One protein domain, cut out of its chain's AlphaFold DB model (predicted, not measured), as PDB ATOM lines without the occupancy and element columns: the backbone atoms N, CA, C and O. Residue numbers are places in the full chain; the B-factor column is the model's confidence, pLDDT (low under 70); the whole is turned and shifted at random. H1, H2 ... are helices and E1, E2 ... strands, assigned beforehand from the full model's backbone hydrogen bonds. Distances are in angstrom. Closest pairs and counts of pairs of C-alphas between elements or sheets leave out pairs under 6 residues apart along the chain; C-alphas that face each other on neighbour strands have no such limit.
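This is residues 107 to 247 of the 251 residues of an uncharacterized protein of Hyaloperonospora arabidopsidis (strain Emoy2) (UniProt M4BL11). A long antiparallel hairpin, E5 and E6, runs nearly the whole length of the domain as its spine, and a shorter hairpin, E2 and E3, continues it sideways into one twisted sheet of four strands. Short helices lie round this sheet, H1 and H2 towards the end where E5 turns into E6 and H5 towards the other, while a small separate two-stranded sheet, E1 and E4, lies on the opposite side of the large sheet from H3. The printed part has 141 residues, with five named helices and six named strands in the order H1 H2 H3 E1 E2 E3 H4 E4 H5 E5 E6; under half of the residues are in these elements, and the class is mixed. The large sheet has the order E3 E2 E5 E6, all antiparallel. The whole is compact, with a radius of gyration of the C-alphas of 15.2 A, yet elongated, spanning 48 by 30 by 27 A.

E5, residues 217 to 230, and E6, residues 233 to 246, form a hairpin at 166 degrees; N 224 and O 239 are 3.0 A apart, within hydrogen-bond range. E2, residues 183 to 187, is antiparallel to E5, with N 184 and O 223 at 2.9 A. E3, residues 190 to 195, forms a hairpin with E2, with N 185 and O 193 at 2.9 A. H3, residues 133 to 137, only grazes the sheet; its closest C-alphas to E5 are those of Arg 134 and Tyr 223, 6.5 A apart. H2, residues 121 to 127, is close to H3 but not clearly touching, the closest C-alphas being those of Lys 125 and Met 136, 6.9 A. H1, residues 110 to 113, and H4, residues 198 to 201, also only graze the sheet. H5, residues 211 to 214, is on the sheet at a height of 5.8 A, over none of its strands. E1, residues 171 to 174, and E4, residues 206 to 208, are antiparallel, with N 207 and O 172 at 2.8 A. Every O i to N i+4 pair is within hydrogen-bond range in H2 and H3; H1, H4 and H5 are too short for such a pair.

H1 begins at C-alpha 110, (116.011, 79.033, 95.521). E5 measures 41.4 A from first to last C-alpha, E6 42.5 A, E3 15.1 A, E2 14.0 A and H2 9.9 A. E6 ends at C-alpha 246, (85.931, 89.482, 84.408).

The C-alphas farthest apart are those of Gly 232 and Arg 247, 48.9 A. The long link, H3 to E1, is residues 138 to 170; in it residues 164 to 165 pair with residues 245 to 246 of E6, parallel. The printed part has no cut, and no printed residue has a pLDDT under 70.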
ATOM      1  N   LEU A 107     107.027  75.941  93.801       97.50
ATOM      2  CA  LEU A 107     107.423  75.906  92.397       97.50
ATOM      3  C   LEU A 107     108.937  75.769  92.257       97.50
ATOM      4  O   LEU A 107     109.414  75.202  91.282       97.50
ATOM      5  N   ALA A 108     109.686  76.316  93.212       97.62
ATOM      6  CA  ALA A 108     111.135  76.254  93.261       97.62
ATOM      7  C   ALA A 108     111.642  76.456  94.691       97.62
ATOM      8  O   ALA A 108     110.992  77.105  95.515       97.62
ATOM      9  N   TYR A 109     112.843  75.942  94.928       97.06
ATOM     10  CA  TYR A 109     113.618  76.107  96.149       97.06
ATOM     11  C   TYR A 109     114.900  76.866  95.800       97.06
ATOM     12  O   TYR A 109     115.813  76.292  95.209       97.06
ATOM     13  N   LEU A 110     114.966  78.167  96.090       97.56
ATOM     14  CA  LEU A 110     116.011  79.033  95.521       97.56
ATOM     15  C   LEU A 110     117.423  78.689  96.012       97.56
ATOM     16  O   LEU A 110     118.383  78.840  95.259       97.56
ATOM     17  N   GLN A 111     117.556  78.130  97.214       96.12
ATOM     18  CA  GLN A 111     118.839  77.632  97.712       96.12
ATOM     19  C   GLN A 111     119.399  76.484  96.854       96.12
ATOM     20  O   GLN A 111     120.608  76.350  96.698       96.12
ATOM     21  N   GLU A 112     118.531  75.674  96.241       96.12
ATOM     22  CA  GLU A 112     118.939  74.592  95.331       96.12
ATOM     23  C   GLU A 112     119.336  75.118  93.947       96.12
ATOM     24  O   GLU A 112     119.961  74.411  93.161       96.12
ATOM     25  N   GLN A 113     118.995  76.375  93.656       96.19
ATOM     26  CA  GLN A 113     119.328  77.076  92.416       96.19
ATOM     27  C   GLN A 113     120.624  77.894  92.551       96.19
ATOM     28  O   GLN A 113     120.990  78.627  91.637       96.19
ATOM     29  N   GLY A 114     121.334  77.765  93.679       95.62
ATOM     30  CA  GLY A 114     122.585  78.476  93.944       95.62
ATOM     31  C   GLY A 114     122.406  79.900  94.470       95.62
ATOM     32  O   GLY A 114     123.378  80.654  94.499       95.62
ATOM     33  N   ILE A 115     121.193  80.275  94.888       96.38
ATOM     34  CA  ILE A 115     120.943  81.561  95.541       96.38
ATOM     35  C   ILE A 115     121.404  81.489  96.996       96.38
ATOM     36  O   ILE A 115     121.068  80.546  97.712       96.38
ATOM     37  N   ASP A 116     122.161  82.497  97.428       94.50
ATOM     38  CA  ASP A 116     122.559  82.656  98.826       94.50
ATOM     39  C   ASP A 116     121.366  83.162  99.644       94.50
ATOM     40  O   ASP A 116     121.011  84.343  99.618       94.50
ATOM     41  N   THR A 117     120.680  82.226 100.289       96.88
ATOM     42  CA  THR A 117     119.433  82.454 101.010       96.88
ATOM     43  C   THR A 117     119.685  82.761 102.484       96.88
ATOM     44  O   THR A 117     120.516  82.153 103.159       96.88
ATOM     45  N   SER A 118     118.890  83.675 103.036       96.50
ATOM     46  CA  SER A 118     118.964  84.064 104.445       96.50
ATOM     47  C   SER A 118     117.585  84.440 105.004       96.50
ATOM     48  O   SER A 118     116.576  84.363 104.301       96.50
ATOM     49  N   ILE A 119     117.495  84.851 106.270       95.69
ATOM     50  CA  ILE A 119     116.229  85.380 106.808       95.69
ATOM     51  C   ILE A 119     115.889  86.757 106.208       95.69
ATOM     52  O   ILE A 119     114.728  87.160 106.152       95.69
ATOM     53  N   GLU A 120     116.889  87.473 105.700       94.88
ATOM     54  CA  GLU A 120     116.809  88.828 105.159       94.88
ATOM     55  C   GLU A 120     116.431  88.878 103.666       94.88
ATOM     56  O   GLU A 120     116.942  89.715 102.920       94.88
ATOM     57  N   ALA A 121     115.486  88.044 103.215       95.81
ATOM     58  CA  ALA A 121     115.072  87.983 101.803       95.81
ATOM     59  C   ALA A 121     114.679  89.347 101.207       95.81
ATOM     60  O   ALA A 121     114.950  89.642 100.046       95.81
ATOM     61  N   GLN A 122     114.078  90.219 102.020       94.75
ATOM     62  CA  GLN A 122     113.723  91.580 101.612       94.75
ATOM     63  C   GLN A 122     114.936  92.475 101.343       94.75
ATOM     64  O   GLN A 122     114.878  93.316 100.443       94.75
ATOM     65  N   SER A 123     116.010  92.327 102.122       96.25
ATOM     66  CA  SER A 123     117.259  93.062 101.905       96.25
ATOM     67  C   SER A 123     117.954  92.538 100.657       96.25
ATOM     68  O   SER A 123     118.270  93.325  99.770       96.25
ATOM     69  N   TRP A 124     118.061  91.212 100.524       97.12
ATOM     70  CA  TRP A 124     118.623  90.565  99.338       97.12
ATOM     71  C   TRP A 124     117.921  91.028  98.054       97.12
ATOM     72  O   TRP A 124     118.577  91.436  97.097       97.12
ATOM     73  N   LYS A 125     116.579  91.065  98.064       97.25
ATOM     74  CA  LYS A 125     115.749  91.563  96.955       97.25
ATOM     75  C   LYS A 125     116.141  92.984  96.533       97.25
ATOM     76  O   LYS A 125     116.276  93.259  95.345       97.25
ATOM     77  N   GLN A 126     116.318  93.885  97.500       96.75
ATOM     78  CA  GLN A 126     116.679  95.285  97.249       96.75
ATOM     79  C   GLN A 126     118.115  95.432  96.739       96.75
ATOM     80  O   GLN A 126     118.351  96.191  95.802       96.75
ATOM     81  N   GLU A 127     119.060  94.693  97.318       97.69
ATOM     82  CA  GLU A 127     120.472  94.691  96.911       97.69
ATOM     83  C   GLU A 127     120.663  94.191  95.475       97.69
ATOM     84  O   GLU A 127     121.546  94.672  94.767       97.69
ATOM     85  N   HIS A 128     119.782  93.299  95.019       97.38
ATOM     86  CA  HIS A 128     119.746  92.798  93.643       97.38
ATOM     87  C   HIS A 128     118.859  93.640  92.709       97.38
ATOM     88  O   HIS A 128     118.657  93.278  91.553       97.38
ATOM     89  N   GLY A 129     118.349  94.788  93.172       97.88
ATOM     90  CA  GLY A 129     117.652  95.768  92.334       97.88
ATOM     91  C   GLY A 129     116.167  95.491  92.081       97.88
ATOM     92  O   GLY A 129     115.540  96.215  91.305       97.88
ATOM     93  N   TYR A 130     115.565  94.499  92.739       98.19
ATOM     94  CA  TYR A 130     114.147  94.196  92.559       98.19
ATOM     95  C   TYR A 130     113.257  95.121  93.395       98.19
ATOM     96  O   TYR A 130     113.253  95.111  94.633       98.19
ATOM     97  N   VAL A 131     112.409  95.883  92.707       96.75
ATOM     98  CA  VAL A 131     111.488  96.844  93.335       96.75
ATOM     99  C   VAL A 131     110.315  96.173  94.057       96.75
ATOM    100  O   VAL A 131     109.864  96.675  95.082       96.75
ATOM    101  N   SER A 132     109.891  94.984  93.628       98.38
ATOM    102  CA  SER A 132     108.787  94.211  94.219       98.38
ATOM    103  C   SER A 132     109.120  92.721  94.304       98.38
ATOM    104  O   SER A 132     110.071  92.262  93.668       98.38
ATOM    105  N   LEU A 133     108.375  91.973  95.120       98.56
ATOM    106  CA  LEU A 133     108.472  90.513  95.151       98.56
ATOM    107  C   LEU A 133     108.091  89.930  93.792       98.56
ATOM    108  O   LEU A 133     108.803  89.061  93.301       98.56
ATOM    109  N   ARG A 134     107.037  90.452  93.153       98.50
ATOM    110  CA  ARG A 134     106.682  90.070  91.783       98.50
ATOM    111  C   ARG A 134     107.864  90.205  90.825       98.50
ATOM    112  O   ARG A 134     108.152  89.258  90.113       98.50
ATOM    113  N   ALA A 135     108.572  91.337  90.832       98.44
ATOM    114  CA  ALA A 135     109.714  91.546  89.941       98.44
ATOM    115  C   ALA A 135     110.827  90.509  90.159       98.44
ATOM    116  O   ALA A 135     111.417  90.045  89.193       98.44
ATOM    117  N   MET A 136     111.087  90.129  91.415       98.44
ATOM    118  CA  MET A 136     112.050  89.076  91.748       98.44
ATOM    119  C   MET A 136     111.574  87.696  91.290       98.44
ATOM    120  O   MET A 136     112.344  86.933  90.718       98.44
ATOM    121  N   LEU A 137     110.314  87.354  91.563       98.56
ATOM    122  CA  LEU A 137     109.795  86.028  91.246       98.56
ATOM    123  C   LEU A 137     109.504  85.869  89.750       98.56
ATOM    124  O   LEU A 137     109.544  84.754  89.254       98.56
ATOM    125  N   ASP A 138     109.253  86.939  89.003       98.31
ATOM    126  CA  ASP A 138     109.074  86.884  87.547       98.31
ATOM    127  C   ASP A 138     110.400  86.922  86.762       98.31
ATOM    128  O   ASP A 138     110.384  86.861  85.532       98.31
ATOM    129  N   ASP A 139     111.553  86.946  87.437       98.12
ATOM    130  CA  ASP A 139     112.857  86.833  86.782       98.12
ATOM    131  C   ASP A 139     113.199  85.369  86.449       98.12
ATOM    132  O   ASP A 139     113.675  84.597  87.284       98.12
ATOM    133  N   GLN A 140     112.985  84.988  85.185       97.31
ATOM    134  CA  GLN A 140     113.307  83.654  84.658       97.31
ATOM    135  C   GLN A 140     114.803  83.317  84.675       97.31
ATOM    136  O   GLN A 140     115.163  82.149  84.547       97.31
ATOM    137  N   SER A 141     115.687  84.308  84.817       97.19
ATOM    138  CA  SER A 141     117.126  84.061  84.933       97.19
ATOM    139  C   SER A 141     117.541  83.610  86.335       97.19
ATOM    140  O   SER A 141     118.623  83.043  86.493       97.19
ATOM    141  N   LEU A 142     116.684  83.826  87.342       97.38
ATOM    142  CA  LEU A 142     116.997  83.552  88.741       97.38
ATOM    143  C   LEU A 142     116.825  82.073  89.115       97.38
ATOM    144  O   LEU A 142     117.563  81.561  89.955       97.38
ATOM    145  N   TYR A 143     115.841  81.386  88.532       98.19
ATOM    146  CA  TYR A 143     115.518  80.005  88.889       98.19
ATOM    147  C   TYR A 143     114.669  79.300  87.829       98.19
ATOM    148  O   TYR A 143     114.047  79.929  86.977       98.19
ATOM    149  N   HIS A 144     114.581  77.973  87.937       97.94
ATOM    150  CA  HIS A 144     113.662  77.159  87.142       97.94
ATOM    151  C   HIS A 144     112.526  76.624  88.016       97.94
ATOM    152  O   HIS A 144     112.746  76.261  89.171       97.94
ATOM    153  N   VAL A 145     111.315  76.559  87.459       97.38
ATOM    154  CA  VAL A 145     110.168  75.944  88.141       97.38
ATOM    155  C   VAL A 145     110.163  74.426  87.985       97.38
ATOM    156  O   VAL A 145     110.739  73.870  87.047       97.38
ATOM    157  N   SER A 146     109.482  73.755  88.909       94.00
ATOM    158  CA  SER A 146     109.217  72.324  88.870       94.00
ATOM    159  C   SER A 146     108.564  71.901  87.558       94.00
ATOM    160  O   SER A 146     107.834  72.662  86.919       94.00
ATOM    161  N   LYS A 147     108.774  70.635  87.192       90.75
ATOM    162  CA  LYS A 147     108.103  70.022  86.047       90.75
ATOM    163  C   LYS A 147     106.584  70.233  86.143       90.75
ATOM    164  O   LYS A 147     106.024  70.196  87.236       90.75
ATOM    165  N   ASP A 148     105.954  70.454  84.995       91.44
ATOM    166  CA  ASP A 148     104.508  70.649  84.832       91.44
ATOM    167  C   ASP A 148     103.966  71.993  85.365       91.44
ATOM    168  O   ASP A 148     102.807  72.310  85.117       91.44
ATOM    169  N   ALA A 149     104.793  72.826  86.013       96.31
ATOM    170  CA  ALA A 149     104.438  74.205  86.339       96.31
ATOM    171  C   ALA A 149     104.717  75.159  85.164       96.31
ATOM    172  O   ALA A 149     105.698  75.022  84.431       96.31
ATOM    173  N   ILE A 150     103.878  76.183  85.026       97.12
ATOM    174  CA  ILE A 150     104.080  77.326  84.133       97.12
ATOM    175  C   ILE A 150     104.847  78.390  84.917       97.12
ATOM    176  O   ILE A 150     104.409  78.788  85.991       97.12
ATOM    177  N   PHE A 151     105.971  78.891  84.403       97.94
ATOM    178  CA  PHE A 151     106.817  79.827  85.159       97.94
ATOM    179  C   PHE A 151     106.058  81.063  85.683       97.94
ATOM    180  O   PHE A 151     106.211  81.453  86.846       97.94
ATOM    181  N   ASP A 152     105.209  81.651  84.841       96.38
ATOM    182  CA  ASP A 152     104.481  82.884  85.160       96.38
ATOM    183  C   ASP A 152     103.326  82.654  86.150       96.38
ATOM    184  O   ASP A 152     102.951  83.565  86.883       96.38
ATOM    185  N   CYS A 153     102.756  81.442  86.181       97.25
ATOM    186  CA  CYS A 153     101.488  81.164  86.869       97.25
ATOM    187  C   CYS A 153     101.485  79.918  87.764       97.25
ATOM    188  O   CYS A 153     100.439  79.513  88.273       97.25
ATOM    189  N   GLY A 154     102.643  79.305  87.992       97.50
ATOM    190  CA  GLY A 154     102.758  78.066  88.747       97.50
ATOM    191  C   GLY A 154     101.902  76.952  88.149       97.50
ATOM    192  O   GLY A 154     101.889  76.736  86.940       97.50
ATOM    193  N   PHE A 155     101.144  76.262  88.995       97.44
ATOM    194  CA  PHE A 155     100.228  75.199  88.573       97.44
ATOM    195  C   PHE A 155      98.854  75.709  88.123       97.44
ATOM    196  O   PHE A 155      97.883  74.956  88.149       97.44
ATOM    197  N   THR A 156      98.744  76.975  87.724       97.38
ATOM    198  CA  THR A 156      97.477  77.582  87.297       97.38
ATOM    199  C   THR A 156      97.578  78.113  85.876       97.38
ATOM    200  O   THR A 156      98.657  78.483  85.414       97.38
ATOM    201  N   SER A 157      96.452  78.146  85.171       94.81
ATOM    202  CA  SER A 157      96.357  78.721  83.828       94.81
ATOM    203  C   SER A 157      95.231  79.748  83.741       94.81
ATOM    204  O   SER A 157      94.393  79.858  84.635       94.81
ATOM    205  N   LEU A 158      95.228  80.524  82.654       93.12
ATOM    206  CA  LEU A 158      94.294  81.629  82.419       93.12
ATOM    207  C   LEU A 158      93.445  81.396  81.154       93.12
ATOM    208  O   LEU A 158      93.587  82.152  80.190       93.12
ATOM    209  N   PRO A 159      92.565  80.376  81.099       84.50
ATOM    210  CA  PRO A 159      91.674  80.216  79.957       84.50
ATOM    211  C   PRO A 159      90.658  81.361  79.955       84.50
ATOM    212  O   PRO A 159      89.879  81.493  80.896       84.50
ATOM    213  N   SER A 160      90.636  82.185  78.906       74.12
ATOM    214  CA  SER A 160      89.703  83.322  78.787       74.12
ATOM    215  C   SER A 160      88.228  82.923  78.863       74.12
ATOM    216  O   SER A 160      87.399  83.710  79.300       74.12
ATOM    217  N   GLU A 161      87.900  81.691  78.473       73.62
ATOM    218  CA  GLU A 161      86.537  81.143  78.507       73.62
ATOM    219  C   GLU A 161      86.053  80.793  79.924       73.62
ATOM    220  O   GLU A 161      84.861  80.573  80.126       73.62
ATOM    221  N   THR A 162      86.956  80.742  80.907       76.81
ATOM    222  CA  THR A 162      86.652  80.355  82.292       76.81
ATOM    223  C   THR A 162      86.962  81.470  83.288       76.81
ATOM    224  O   THR A 162      87.214  81.189  84.461       76.81
ATOM    225  N   TRP A 163      87.014  82.729  82.839       90.69
ATOM    226  CA  TRP A 163      87.191  83.856  83.757       90.69
ATOM    227  C   TRP A 163      85.985  83.938  84.681       90.69
ATOM    228  O   TRP A 163      84.839  83.849  84.242       90.69
ATOM    229  N   GLN A 164      86.261  84.063  85.973       91.25
ATOM    230  CA  GLN A 164      85.222  84.120  86.991       91.25
ATOM    231  C   GLN A 164      84.842  85.564  87.306       91.25
ATOM    232  O   GLN A 164      85.592  86.501  87.019       91.25
ATOM    233  N   ASP A 165      83.678  85.728  87.925       93.06
ATOM    234  CA  ASP A 165      83.184  87.042  88.307       93.06
ATOM    235  C   ASP A 165      84.120  87.723  89.307       93.06
ATOM    236  O   ASP A 165      84.653  87.096  90.228       93.06
ATOM    237  N   ILE A 166      84.289  89.035  89.141       94.56
ATOM    238  CA  ILE A 166      85.020  89.868  90.097       94.56
ATOM    239  C   ILE A 166      84.304  89.811  91.465       94.56
ATOM    240  O   ILE A 166      83.126  90.179  91.543       94.56
ATOM    241  N   PRO A 167      84.984  89.394  92.554       93.75
ATOM    242  CA  PRO A 167      84.399  89.362  93.892       93.75
ATOM    243  C   PRO A 167      83.842  90.716  94.337       93.75
ATOM    244  O   PRO A 167      84.497  91.750  94.235       93.75
ATOM    245  N   THR A 168      82.632  90.705  94.893       90.81
ATOM    246  CA  THR A 168      81.941  91.920  95.364       90.81
ATOM    247  C   THR A 168      82.170  92.212  96.844       90.81
ATOM    248  O   THR A 168      81.945  93.332  97.295       90.81
ATOM    249  N   ASN A 169      82.623  91.217  97.609       89.62
ATOM    250  CA  ASN A 169      82.880  91.322  99.047       89.62
ATOM    251  C   ASN A 169      84.310  91.776  99.384       89.62
ATOM    252  O   ASN A 169      84.624  91.908 100.561       89.62
ATOM    253  N   GLY A 170      85.162  92.000  98.377       92.25
ATOM    254  CA  GLY A 170      86.555  92.401  98.579       92.25
ATOM    255  C   GLY A 170      87.468  91.290  99.104       92.25
ATOM    256  O   GLY A 170      88.616  91.562  99.446       92.25
ATOM    257  N   THR A 171      86.993  90.046  99.180       93.88
ATOM    258  CA  THR A 171      87.739  88.959  99.816       93.88
ATOM    259  C   THR A 171      88.663  88.248  98.831       93.88
ATOM    260  O   THR A 171      88.221  87.786  97.780       93.88
ATOM    261  N   LEU A 172      89.917  88.058  99.241       96.31
ATOM    262  CA  LEU A 172      90.821  87.039  98.708       96.31
ATOM    263  C   LEU A 172      91.242  86.112  99.851       96.31
ATOM    264  O   LEU A 172      91.625  86.581 100.922       96.31
ATOM    265  N   GLU A 173      91.189  84.804  99.627       96.69
ATOM    266  CA  GLU A 173      91.577  83.783 100.601       96.69
ATOM    267  C   GLU A 173      92.608  82.841  99.991       96.69
ATOM    268  O   GLU A 173      92.428  82.326  98.889       96.69
ATOM    269  N   SER A 174      93.681  82.588 100.728       95.44
ATOM    270  CA  SER A 174      94.629  81.502 100.474       95.44
ATOM    271  C   SER A 174      94.447  80.389 101.506       95.44
ATOM    272  O   SER A 174      93.739  80.567 102.495       95.44
ATOM    273  N   SER A 175      95.104  79.244 101.315       93.88
ATOM    274  CA  SER A 175      95.137  78.161 102.310       93.88
ATOM    275  C   SER A 175      95.877  78.542 103.601       93.88
ATOM    276  O   SER A 175      95.933  77.752 104.542       93.88
ATOM    277  N   GLY A 176      96.402  79.767 103.674       91.94
ATOM    278  CA  GLY A 176      97.186  80.295 104.775       91.94
ATOM    279  C   GLY A 176      98.649  80.452 104.387       91.94
ATOM    280  O   GLY A 176      99.064  80.079 103.299       91.94
ATOM    281  N   TYR A 177      99.423  81.015 105.309       94.44
ATOM    282  CA  TYR A 177     100.869  81.165 105.184       94.44
ATOM    283  C   TYR A 177     101.523  80.377 106.315       94.44
ATOM    284  O   TYR A 177     101.545  80.814 107.469       94.44
ATOM    285  N   THR A 178     102.009  79.177 106.013       93.19
ATOM    286  CA  THR A 178     102.596  78.287 107.034       93.19
ATOM    287  C   THR A 178     104.040  78.646 107.387       93.19
ATOM    288  O   THR A 178     104.500  78.332 108.488       93.19
ATOM    289  N   LEU A 179     104.727  79.365 106.498       94.38
ATOM    290  CA  LEU A 179     106.103  79.840 106.659       94.38
ATOM    291  C   LEU A 179     106.147  81.362 106.818       94.38
ATOM    292  O   LEU A 179     105.244  82.074 106.384       94.38
ATOM    293  N   ASP A 180     107.200  81.876 107.447       95.88
ATOM    294  CA  ASP A 180     107.433  83.320 107.449       95.88
ATOM    295  C   ASP A 180     107.844  83.775 106.049       95.88
ATOM    296  O   ASP A 180     108.480  83.026 105.315       95.88
ATOM    297  N   GLY A 181     107.506  85.004 105.674       96.94
ATOM    298  CA  GLY A 181     108.018  85.600 104.442       96.94
ATOM    299  C   GLY A 181     107.021  86.490 103.710       96.94
ATOM    300  O   GLY A 181     105.853  86.589 104.108       96.94
ATOM    301  N   PRO A 182     107.487  87.202 102.678       98.19
ATOM    302  CA  PRO A 182     106.694  88.227 102.034       98.19
ATOM    303  C   PRO A 182     105.738  87.674 100.991       98.19
ATOM    304  O   PRO A 182     106.025  86.680 100.327       98.19
ATOM    305  N   CYS A 183     104.631  88.379 100.804       98.19
ATOM    306  CA  CYS A 183     103.653  88.102  99.765       98.19
ATOM    307  C   CYS A 183     103.190  89.399  99.112       98.19
ATOM    308  O   CYS A 183     103.256  90.478  99.706       98.19
ATOM    309  N   GLU A 184     102.697  89.275  97.888       98.38
ATOM    310  CA  GLU A 184     102.072  90.360  97.145       98.38
ATOM    311  C   GLU A 184     100.891  89.825  96.338       98.38
ATOM    312  O   GLU A 184     100.922  88.701  95.833       98.38
ATOM    313  N   VAL A 185      99.870  90.661  96.170       98.38
ATOM    314  CA  VAL A 185      98.775  90.427  95.228       98.38
ATOM    315  C   VAL A 185      98.697  91.596  94.268       98.38
ATOM    316  O   VAL A 185      98.790  92.760  94.670       98.38
ATOM    317  N   TRP A 186      98.497  91.265  93.003       98.44
ATOM    318  CA  TRP A 186      98.428  92.212  91.906       98.44
ATOM    319  C   TRP A 186      97.177  91.973  91.071       98.44
ATOM    320  O   TRP A 186      96.804  90.822  90.857       98.44
ATOM    321  N   PHE A 187      96.584  93.047  90.559       97.69
ATOM    322  CA  PHE A 187      95.697  93.002  89.399       97.69
ATOM    323  C   PHE A 187      96.428  93.608  88.216       97.69
ATOM    324  O   PHE A 187      96.778  94.788  88.248       97.69
ATOM    325  N   ASP A 188      96.694  92.788  87.202       96.31
ATOM    326  CA  ASP A 188      97.564  93.130  86.078       96.31
ATOM    327  C   ASP A 188      98.859  93.776  86.580       96.31
ATOM    328  O   ASP A 188      99.651  93.088  87.215       96.31
ATOM    329  N   ASP A 189      99.061  95.078  86.381       96.31
ATOM    330  CA  ASP A 189     100.263  95.814  86.798       96.31
ATOM    331  C   ASP A 189     100.076  96.675  88.059       96.31
ATOM    332  O   ASP A 189     100.968  97.432  88.443       96.31
ATOM    333  N   THR A 190      98.944  96.531  88.749       97.69
ATOM    334  CA  THR A 190      98.621  97.264  89.978       97.69
ATOM    335  C   THR A 190      98.759  96.363  91.199       97.69
ATOM    336  O   THR A 190      98.038  95.375  91.330       97.69
ATOM    337  N   GLN A 191      99.659  96.702  92.125       97.69
ATOM    338  CA  GLN A 191      99.738  96.023  93.419       97.69
ATOM    339  C   GLN A 191      98.561  96.454  94.293       97.69
ATOM    340  O   GLN A 191      98.350  97.648  94.499       97.69
ATOM    341  N   VAL A 192      97.825  95.486  94.831       97.06
ATOM    342  CA  VAL A 192      96.625  95.741  95.645       97.06
ATOM    343  C   VAL A 192      96.765  95.305  97.093       97.06
ATOM    344  O   VAL A 192      96.097  95.848  97.969       97.06
ATOM    345  N   THR A 193      97.661  94.364  97.378       96.19
ATOM    346  CA  THR A 193      98.089  94.083  98.748       96.19
ATOM    347  C   THR A 193      99.526  93.576  98.768       96.19
ATOM    348  O   THR A 193     100.022  93.013  97.791       96.19
ATOM    349  N   SER A 194     100.206  93.799  99.884       97.00
ATOM    350  CA  SER A 194     101.570  93.339 100.125       97.00
ATOM    351  C   SER A 194     101.779  93.162 101.619       97.00
ATOM    352  O   SER A 194     101.264  93.970 102.395       97.00
ATOM    353  N   GLY A 195     102.584  92.182 102.012       96.69
ATOM    354  CA  GLY A 195     103.046  92.040 103.389       96.69
ATOM    355  C   GLY A 195     104.526  91.707 103.447       96.69
ATOM    356  O   GLY A 195     105.062  91.020 102.573       96.69
ATOM    357  N   ARG A 196     105.210  92.192 104.488       96.25
ATOM    358  CA  ARG A 196     106.626  91.856 104.713       96.25
ATOM    359  C   ARG A 196     106.764  90.474 105.336       96.25
ATOM    360  O   ARG A 196     107.710  89.764 105.002       96.25
ATOM    361  N   ASN A 197     105.830  90.110 106.213       96.75
ATOM    362  CA  ASN A 197     105.646  88.750 106.699       96.75
ATOM    363  C   ASN A 197     104.153  88.384 106.725       96.75
ATOM    364  O   ASN A 197     103.425  88.694 107.673       96.75
ATOM    365  N   CYS A 198     103.704  87.679 105.689       96.88
ATOM    366  CA  CYS A 198     102.287  87.408 105.474       96.88
ATOM    367  C   CYS A 198     101.689  86.386 106.434       96.88
ATOM    368  O   CYS A 198     100.505  86.476 106.742       96.88
ATOM    369  N   ARG A 199     102.509  85.513 107.024       95.50
ATOM    370  CA  ARG A 199     102.077  84.655 108.134       95.50
ATOM    371  C   ARG A 199     101.572  85.442 109.329       95.50
ATOM    372  O   ARG A 199     100.614  85.026 109.975       95.50
ATOM    373  N   THR A 200     102.204  86.575 109.620       95.88
ATOM    374  CA  THR A 200     101.808  87.431 110.742       95.88
ATOM    375  C   THR A 200     100.788  88.496 110.355       95.88
ATOM    376  O   THR A 200      99.931  88.833 111.167       95.88
ATOM    377  N   GLU A 201     100.874  89.031 109.137       97.06
ATOM    378  CA  GLU A 201     100.037  90.148 108.680       97.06
ATOM    379  C   GLU A 201      98.666  89.688 108.156       97.06
ATOM    380  O   GLU A 201      97.685  90.417 108.298       97.06
ATOM    381  N   PHE A 202      98.582  88.467 107.620       95.75
ATOM    382  CA  PHE A 202      97.365  87.875 107.060       95.75
ATOM    383  C   PHE A 202      97.110  86.501 107.694       95.75
ATOM    384  O   PHE A 202      97.298  85.459 107.053       95.75
ATOM    385  N   PRO A 203      96.711  86.461 108.981       90.81
ATOM    386  CA  PRO A 203      96.385  85.203 109.638       90.81
ATOM    387  C   PRO A 203      95.279  84.483 108.857       90.81
ATOM    388  O   PRO A 203      94.341  85.107 108.367       90.81
ATOM    389  N   HIS A 204      95.408  83.163 108.719       88.56
ATOM    390  CA  HIS A 204      94.509  82.329 107.908       88.56
ATOM    391  C   HIS A 204      94.478  82.670 106.408       88.56
ATOM    392  O   HIS A 204      93.601  82.189 105.703       88.56
ATOM    393  N   GLY A 205      95.423  83.474 105.905       91.56
ATOM    394  CA  GLY A 205      95.541  83.735 104.473       91.56
ATOM    395  C   GLY A 205      94.437  84.620 103.898       91.56
ATOM    396  O   GLY A 205      94.234  84.608 102.685       91.56
ATOM    397  N   GLN A 206      93.714  85.356 104.746       94.56
ATOM    398  CA  GLN A 206      92.633  86.248 104.335       94.56
ATOM    399  C   GLN A 206      93.154  87.656 104.051       94.56
ATOM    400  O   GLN A 206      93.832  88.268 104.878       94.56
ATOM    401  N   HIS A 207      92.774  88.192 102.897       94.00
ATOM    402  CA  HIS A 207      93.104  89.535 102.449       94.00
ATOM    403  C   HIS A 207      91.826  90.310 102.141       94.00
ATOM    404  O   HIS A 207      90.879  89.778 101.560       94.00
ATOM    405  N   GLN A 208      91.834  91.591 102.500       94.56
ATOM    406  CA  GLN A 208      90.855  92.559 102.024       94.56
ATOM    407  C   GLN A 208      91.482  93.334 100.872       94.56
ATOM    408  O   GLN A 208      92.530  93.962 101.039       94.56
ATOM    409  N   VAL A 209      90.866  93.233  99.701       94.31
ATOM    410  CA  VAL A 209      91.401  93.713  98.433       94.31
ATOM    411  C   VAL A 209      90.372  94.612  97.756       94.31
ATOM    412  O   VAL A 209      89.197  94.267  97.643       94.31
ATOM    413  N   ASP A 210      90.823  95.771  97.278       92.25
ATOM    414  CA  ASP A 210      89.999  96.651  96.457       92.25
ATOM    415  C   ASP A 210      90.047  96.218  94.984       92.25
ATOM    416  O   ASP A 210      90.980  96.534  94.240       92.25
ATOM    417  N   TYR A 211      89.004  95.504  94.557       94.69
ATOM    418  CA  TYR A 211      88.830  95.040  93.180       94.69
ATOM    419  C   TYR A 211      88.476  96.156  92.183       94.69
ATOM    420  O   TYR A 211      88.375  95.882  90.988       94.69
ATOM    421  N   SER A 212      88.308  97.413  92.614       91.94
ATOM    422  CA  SER A 212      87.991  98.525  91.704       91.94
ATOM    423  C   SER A 212      89.047  98.719  90.606       91.94
ATOM    424  O   SER A 212      88.708  99.058  89.471       91.94
ATOM    425  N   SER A 213      90.312  98.419  90.916       92.00
ATOM    426  CA  SER A 213      91.441  98.494  89.979       92.00
ATOM    427  C   SER A 213      91.465  97.378  88.926       92.00
ATOM    428  O   SER A 213      92.184  97.506  87.942       92.00
ATOM    429  N   CYS A 214      90.639  96.335  89.071       93.62
ATOM    430  CA  CYS A 214      90.490  95.269  88.075       93.62
ATOM    431  C   CYS A 214      89.767  95.742  86.797       93.62
ATOM    432  O   CYS A 214      89.827  95.081  85.767       93.62
ATOM    433  N   GLY A 215      89.066  96.884  86.827       90.94
ATOM    434  CA  GLY A 215      88.338  97.377  85.655       90.94
ATOM    435  C   GLY A 215      87.226  96.417  85.218       90.94
ATOM    436  O   GLY A 215      86.470  95.928  86.058       90.94
ATOM    437  N   ASP A 216      87.077  96.205  83.906       92.00
ATOM    438  CA  ASP A 216      86.115  95.242  83.343       92.00
ATOM    439  C   ASP A 216      86.608  93.801  83.435       92.00
ATOM    440  O   ASP A 216      85.798  92.875  83.527       92.00
ATOM    441  N   SER A 217      87.923  93.614  83.406       94.00
ATOM    442  CA  SER A 217      88.563  92.320  83.508       94.00
ATOM    443  C   SER A 217      90.055  92.490  83.806       94.00
ATOM    444  O   SER A 217      90.665  93.465  83.369       94.00
ATOM    445  N   CYS A 218      90.631  91.561  84.567       96.06
ATOM    446  CA  CYS A 218      92.036  91.601  84.965       96.06
ATOM    447  C   CYS A 218      92.568  90.207  85.306       96.06
ATOM    448  O   CYS A 218      91.813  89.260  85.546       96.06
ATOM    449  N   THR A 219      93.891  90.093  85.402       97.25
ATOM    450  CA  THR A 219      94.545  88.936  86.013       97.25
ATOM    451  C   THR A 219      94.916  89.234  87.458       97.25
ATOM    452  O   THR A 219      95.775  90.074  87.721       97.25
ATOM    453  N   LEU A 220      94.344  88.485  88.398       97.94
ATOM    454  CA  LEU A 220      94.833  88.427  89.770       97.94
ATOM    455  C   LEU A 220      96.070  87.529  89.820       97.94
ATOM    456  O   LEU A 220      96.019  86.360  89.435       97.94
ATOM    457  N   ARG A 221      97.183  88.077  90.307       98.50
ATOM    458  CA  ARG A 221      98.429  87.345  90.555       98.50
ATOM    459  C   ARG A 221      98.742  87.361  92.035       98.50
ATOM    460  O   ARG A 221      98.875  88.432  92.622       98.50
ATOM    461  N   TRP A 222      98.863  86.184  92.625       98.62
ATOM    462  CA  TRP A 222      99.280  86.002  94.007       98.62
ATOM    463  C   TRP A 222     100.700  85.449  94.029       98.62
ATOM    464  O   TRP A 222     100.992  84.459  93.356       98.62
ATOM    465  N   TYR A 223     101.564  86.101  94.800       98.56
ATOM    466  CA  TYR A 223     102.965  85.750  94.980       98.56
ATOM    467  C   TYR A 223     103.248  85.569  96.459       98.56
ATOM    468  O   TYR A 223     102.880  86.423  97.266       98.56
ATOM    469  N   TRP A 224     103.985  84.523  96.806       98.38
ATOM    470  CA  TRP A 224     104.504  84.350  98.153       98.38
ATOM    471  C   TRP A 224     105.869  83.671  98.129       98.38
ATOM    472  O   TRP A 224     106.121  82.761  97.336       98.38
ATOM    473  N   LEU A 225     106.757  84.142  99.001       98.31
ATOM    474  CA  LEU A 225     108.063  83.552  99.244       98.31
ATOM    475  C   LEU A 225     108.097  83.026 100.677       98.31
ATOM    476  O   LEU A 225     108.206  83.806 101.622       98.31
ATOM    477  N   GLY A 226     107.998  81.708 100.831       97.25
ATOM    478  CA  GLY A 226     108.121  81.043 102.122       97.25
ATOM    479  C   GLY A 226     109.585  80.917 102.533       97.25
ATOM    480  O   GLY A 226     110.420  80.484 101.744       97.25
ATOM    481  N   ILE A 227     109.905  81.282 103.768       97.12
ATOM    482  CA  ILE A 227     111.256  81.251 104.328       97.12
ATOM    483  C   ILE A 227     111.260  80.282 105.505       97.12
ATOM    484  O   ILE A 227     110.532  80.452 106.485       97.12
ATOM    485  N   GLN A 228     112.107  79.262 105.421       94.75
ATOM    486  CA  GLN A 228     112.252  78.254 106.466       94.75
ATOM    487  C   GLN A 228     113.723  77.986 106.743       94.75
ATOM    488  O   GLN A 228     114.483  77.733 105.821       94.75
ATOM    489  N   TYR A 229     114.133  77.976 108.008       94.75
ATOM    490  CA  TYR A 229     115.462  77.493 108.375       94.75
ATOM    491  C   TYR A 229     115.418  75.981 108.623       94.75
ATOM    492  O   TYR A 229     114.682  75.523 109.500       94.75
ATOM    493  N   MET A 230     116.192  75.208 107.863       89.56
ATOM    494  CA  MET A 230     116.279  73.751 107.993       89.56
ATOM    495  C   MET A 230     117.703  73.289 107.675       89.56
ATOM    496  O   MET A 230     118.335  73.802 106.762       89.56
ATOM    497  N   ASP A 231     118.222  72.335 108.450       90.06
ATOM    498  CA  ASP A 231     119.524  71.693 108.208       90.06
ATOM    499  C   ASP A 231     120.712  72.658 108.005       90.06
ATOM    500  O   ASP A 231     121.657  72.372 107.273       90.06
ATOM    501  N   GLY A 232     120.697  73.800 108.700       92.75
ATOM    502  CA  GLY A 232     121.795  74.771 108.664       92.75
ATOM    503  C   GLY A 232     121.718  75.797 107.533       92.75
ATOM    504  O   GLY A 232     122.605  76.642 107.441       92.75
ATOM    505  N   ILE A 233     120.678  75.750 106.698       94.31
ATOM    506  CA  ILE A 233     120.474  76.657 105.565       94.31
ATOM    507  C   ILE A 233     119.057  77.242 105.583       94.31
ATOM    508  O   ILE A 233     118.112  76.636 106.096       94.31
ATOM    509  N   TYR A 234     118.892  78.445 105.033       96.94
ATOM    510  CA  TYR A 234     117.566  78.988 104.763       96.94
ATOM    511  C   TYR A 234     117.031  78.432 103.442       96.94
ATOM    512  O   TYR A 234     117.700  78.448 102.417       96.94
ATOM    513  N   SER A 235     115.805  77.942 103.451       96.50
ATOM    514  CA  SER A 235     115.063  77.520 102.273       96.50
ATOM    515  C   SER A 235     114.112  78.636 101.868       96.50
ATOM    516  O   SER A 235     113.322  79.098 102.696       96.50
ATOM    517  N   TRP A 236     114.219  79.085 100.618       97.88
ATOM    518  CA  TRP A 236     113.324  80.074 100.014       97.88
ATOM    519  C   TRP A 236     112.429  79.374  99.002       97.88
ATOM    520  O   TRP A 236     112.895  78.906  97.964       97.88
ATOM    521  N   GLN A 237     111.145  79.298  99.327       97.75
ATOM    522  CA  GLN A 237     110.140  78.505  98.632       97.75
ATOM    523  C   GLN A 237     109.228  79.426  97.828       97.75
ATOM    524  O   GLN A 237     108.573  80.302  98.392       97.75
ATOM    525  N   VAL A 238     109.205  79.248  96.510       98.25
ATOM    526  CA  VAL A 238     108.460  80.123  95.600       98.25
ATOM    527  C   VAL A 238     107.048  79.602  95.377       98.25
ATOM    528  O   VAL A 238     106.874  78.465  94.946       98.25
ATOM    529  N   TYR A 239     106.050  80.464  95.563       98.25
ATOM    530  CA  TYR A 239     104.654  80.172  95.259       98.25
ATOM    531  C   TYR A 239     104.052  81.262  94.374       98.25
ATOM    532  O   TYR A 239     104.239  82.457  94.619       98.25
ATOM    533  N   LYS A 240     103.322  80.834  93.339       98.31
ATOM    534  CA  LYS A 240     102.582  81.715  92.432       98.31
ATOM    535  C   LYS A 240     101.258  81.089  92.037       98.31
ATOM    536  O   LYS A 240     101.232  79.916  91.662       98.31
ATOM    537  N   ASN A 241     100.193  81.880  92.024       98.31
ATOM    538  CA  ASN A 241      98.928  81.526  91.382       98.31
ATOM    539  C   ASN A 241      98.421  82.699  90.535       98.31
ATOM    540  O   ASN A 241      98.578  83.863  90.902       98.31
ATOM    541  N   CYS A 242      97.775  82.369  89.422       98.19
ATOM    542  CA  CYS A 242      97.122  83.297  88.516       98.19
ATOM    543  C   CYS A 242      95.643  82.964  88.398       98.19
ATOM    544  O   CYS A 242      95.259  81.800  88.292       98.19
ATOM    545  N   ILE A 243      94.823  84.007  88.356       97.75
ATOM    546  CA  ILE A 243      93.377  83.896  88.279       97.75
ATOM    547  C   ILE A 243      92.844  84.954  87.311       97.75
ATOM    548  O   ILE A 243      93.121  86.139  87.475       97.75
ATOM    549  N   GLY A 244      92.076  84.530  86.308       96.81
ATOM    550  CA  GLY A 244      91.395  85.433  85.379       96.81
ATOM    551  C   GLY A 244      90.055  85.882  85.951       96.81
ATOM    552  O   GLY A 244      89.232  85.037  86.313       96.81
ATOM    553  N   LEU A 245      89.847  87.193  86.039       95.88
ATOM    554  CA  LEU A 245      88.624  87.808  86.545       95.88
ATOM    555  C   LEU A 245      87.992  88.687  85.471       95.88
ATOM    556  O   LEU A 245      88.687  89.443  84.797       95.88
ATOM    557  N   GLY A 246      86.673  88.636  85.338       93.06
ATOM    558  CA  GLY A 246      85.931  89.482  84.408       93.06
ATOM    559  C   GLY A 246      84.547  89.826  84.933       93.06
ATOM    560  O   GLY A 246      83.990  89.127  85.773       93.06
ATOM    561  N   ARG A 247      83.966  90.918  84.442       87.31
ATOM    562  CA  ARG A 247      82.537  91.169  84.617       87.31
ATOM    563  C   ARG A 247      81.759  90.232  83.700       87.31
ATOM    564  O   ARG A 247      81.847  90.374  82.481       87.31
TER     565      ARG A 247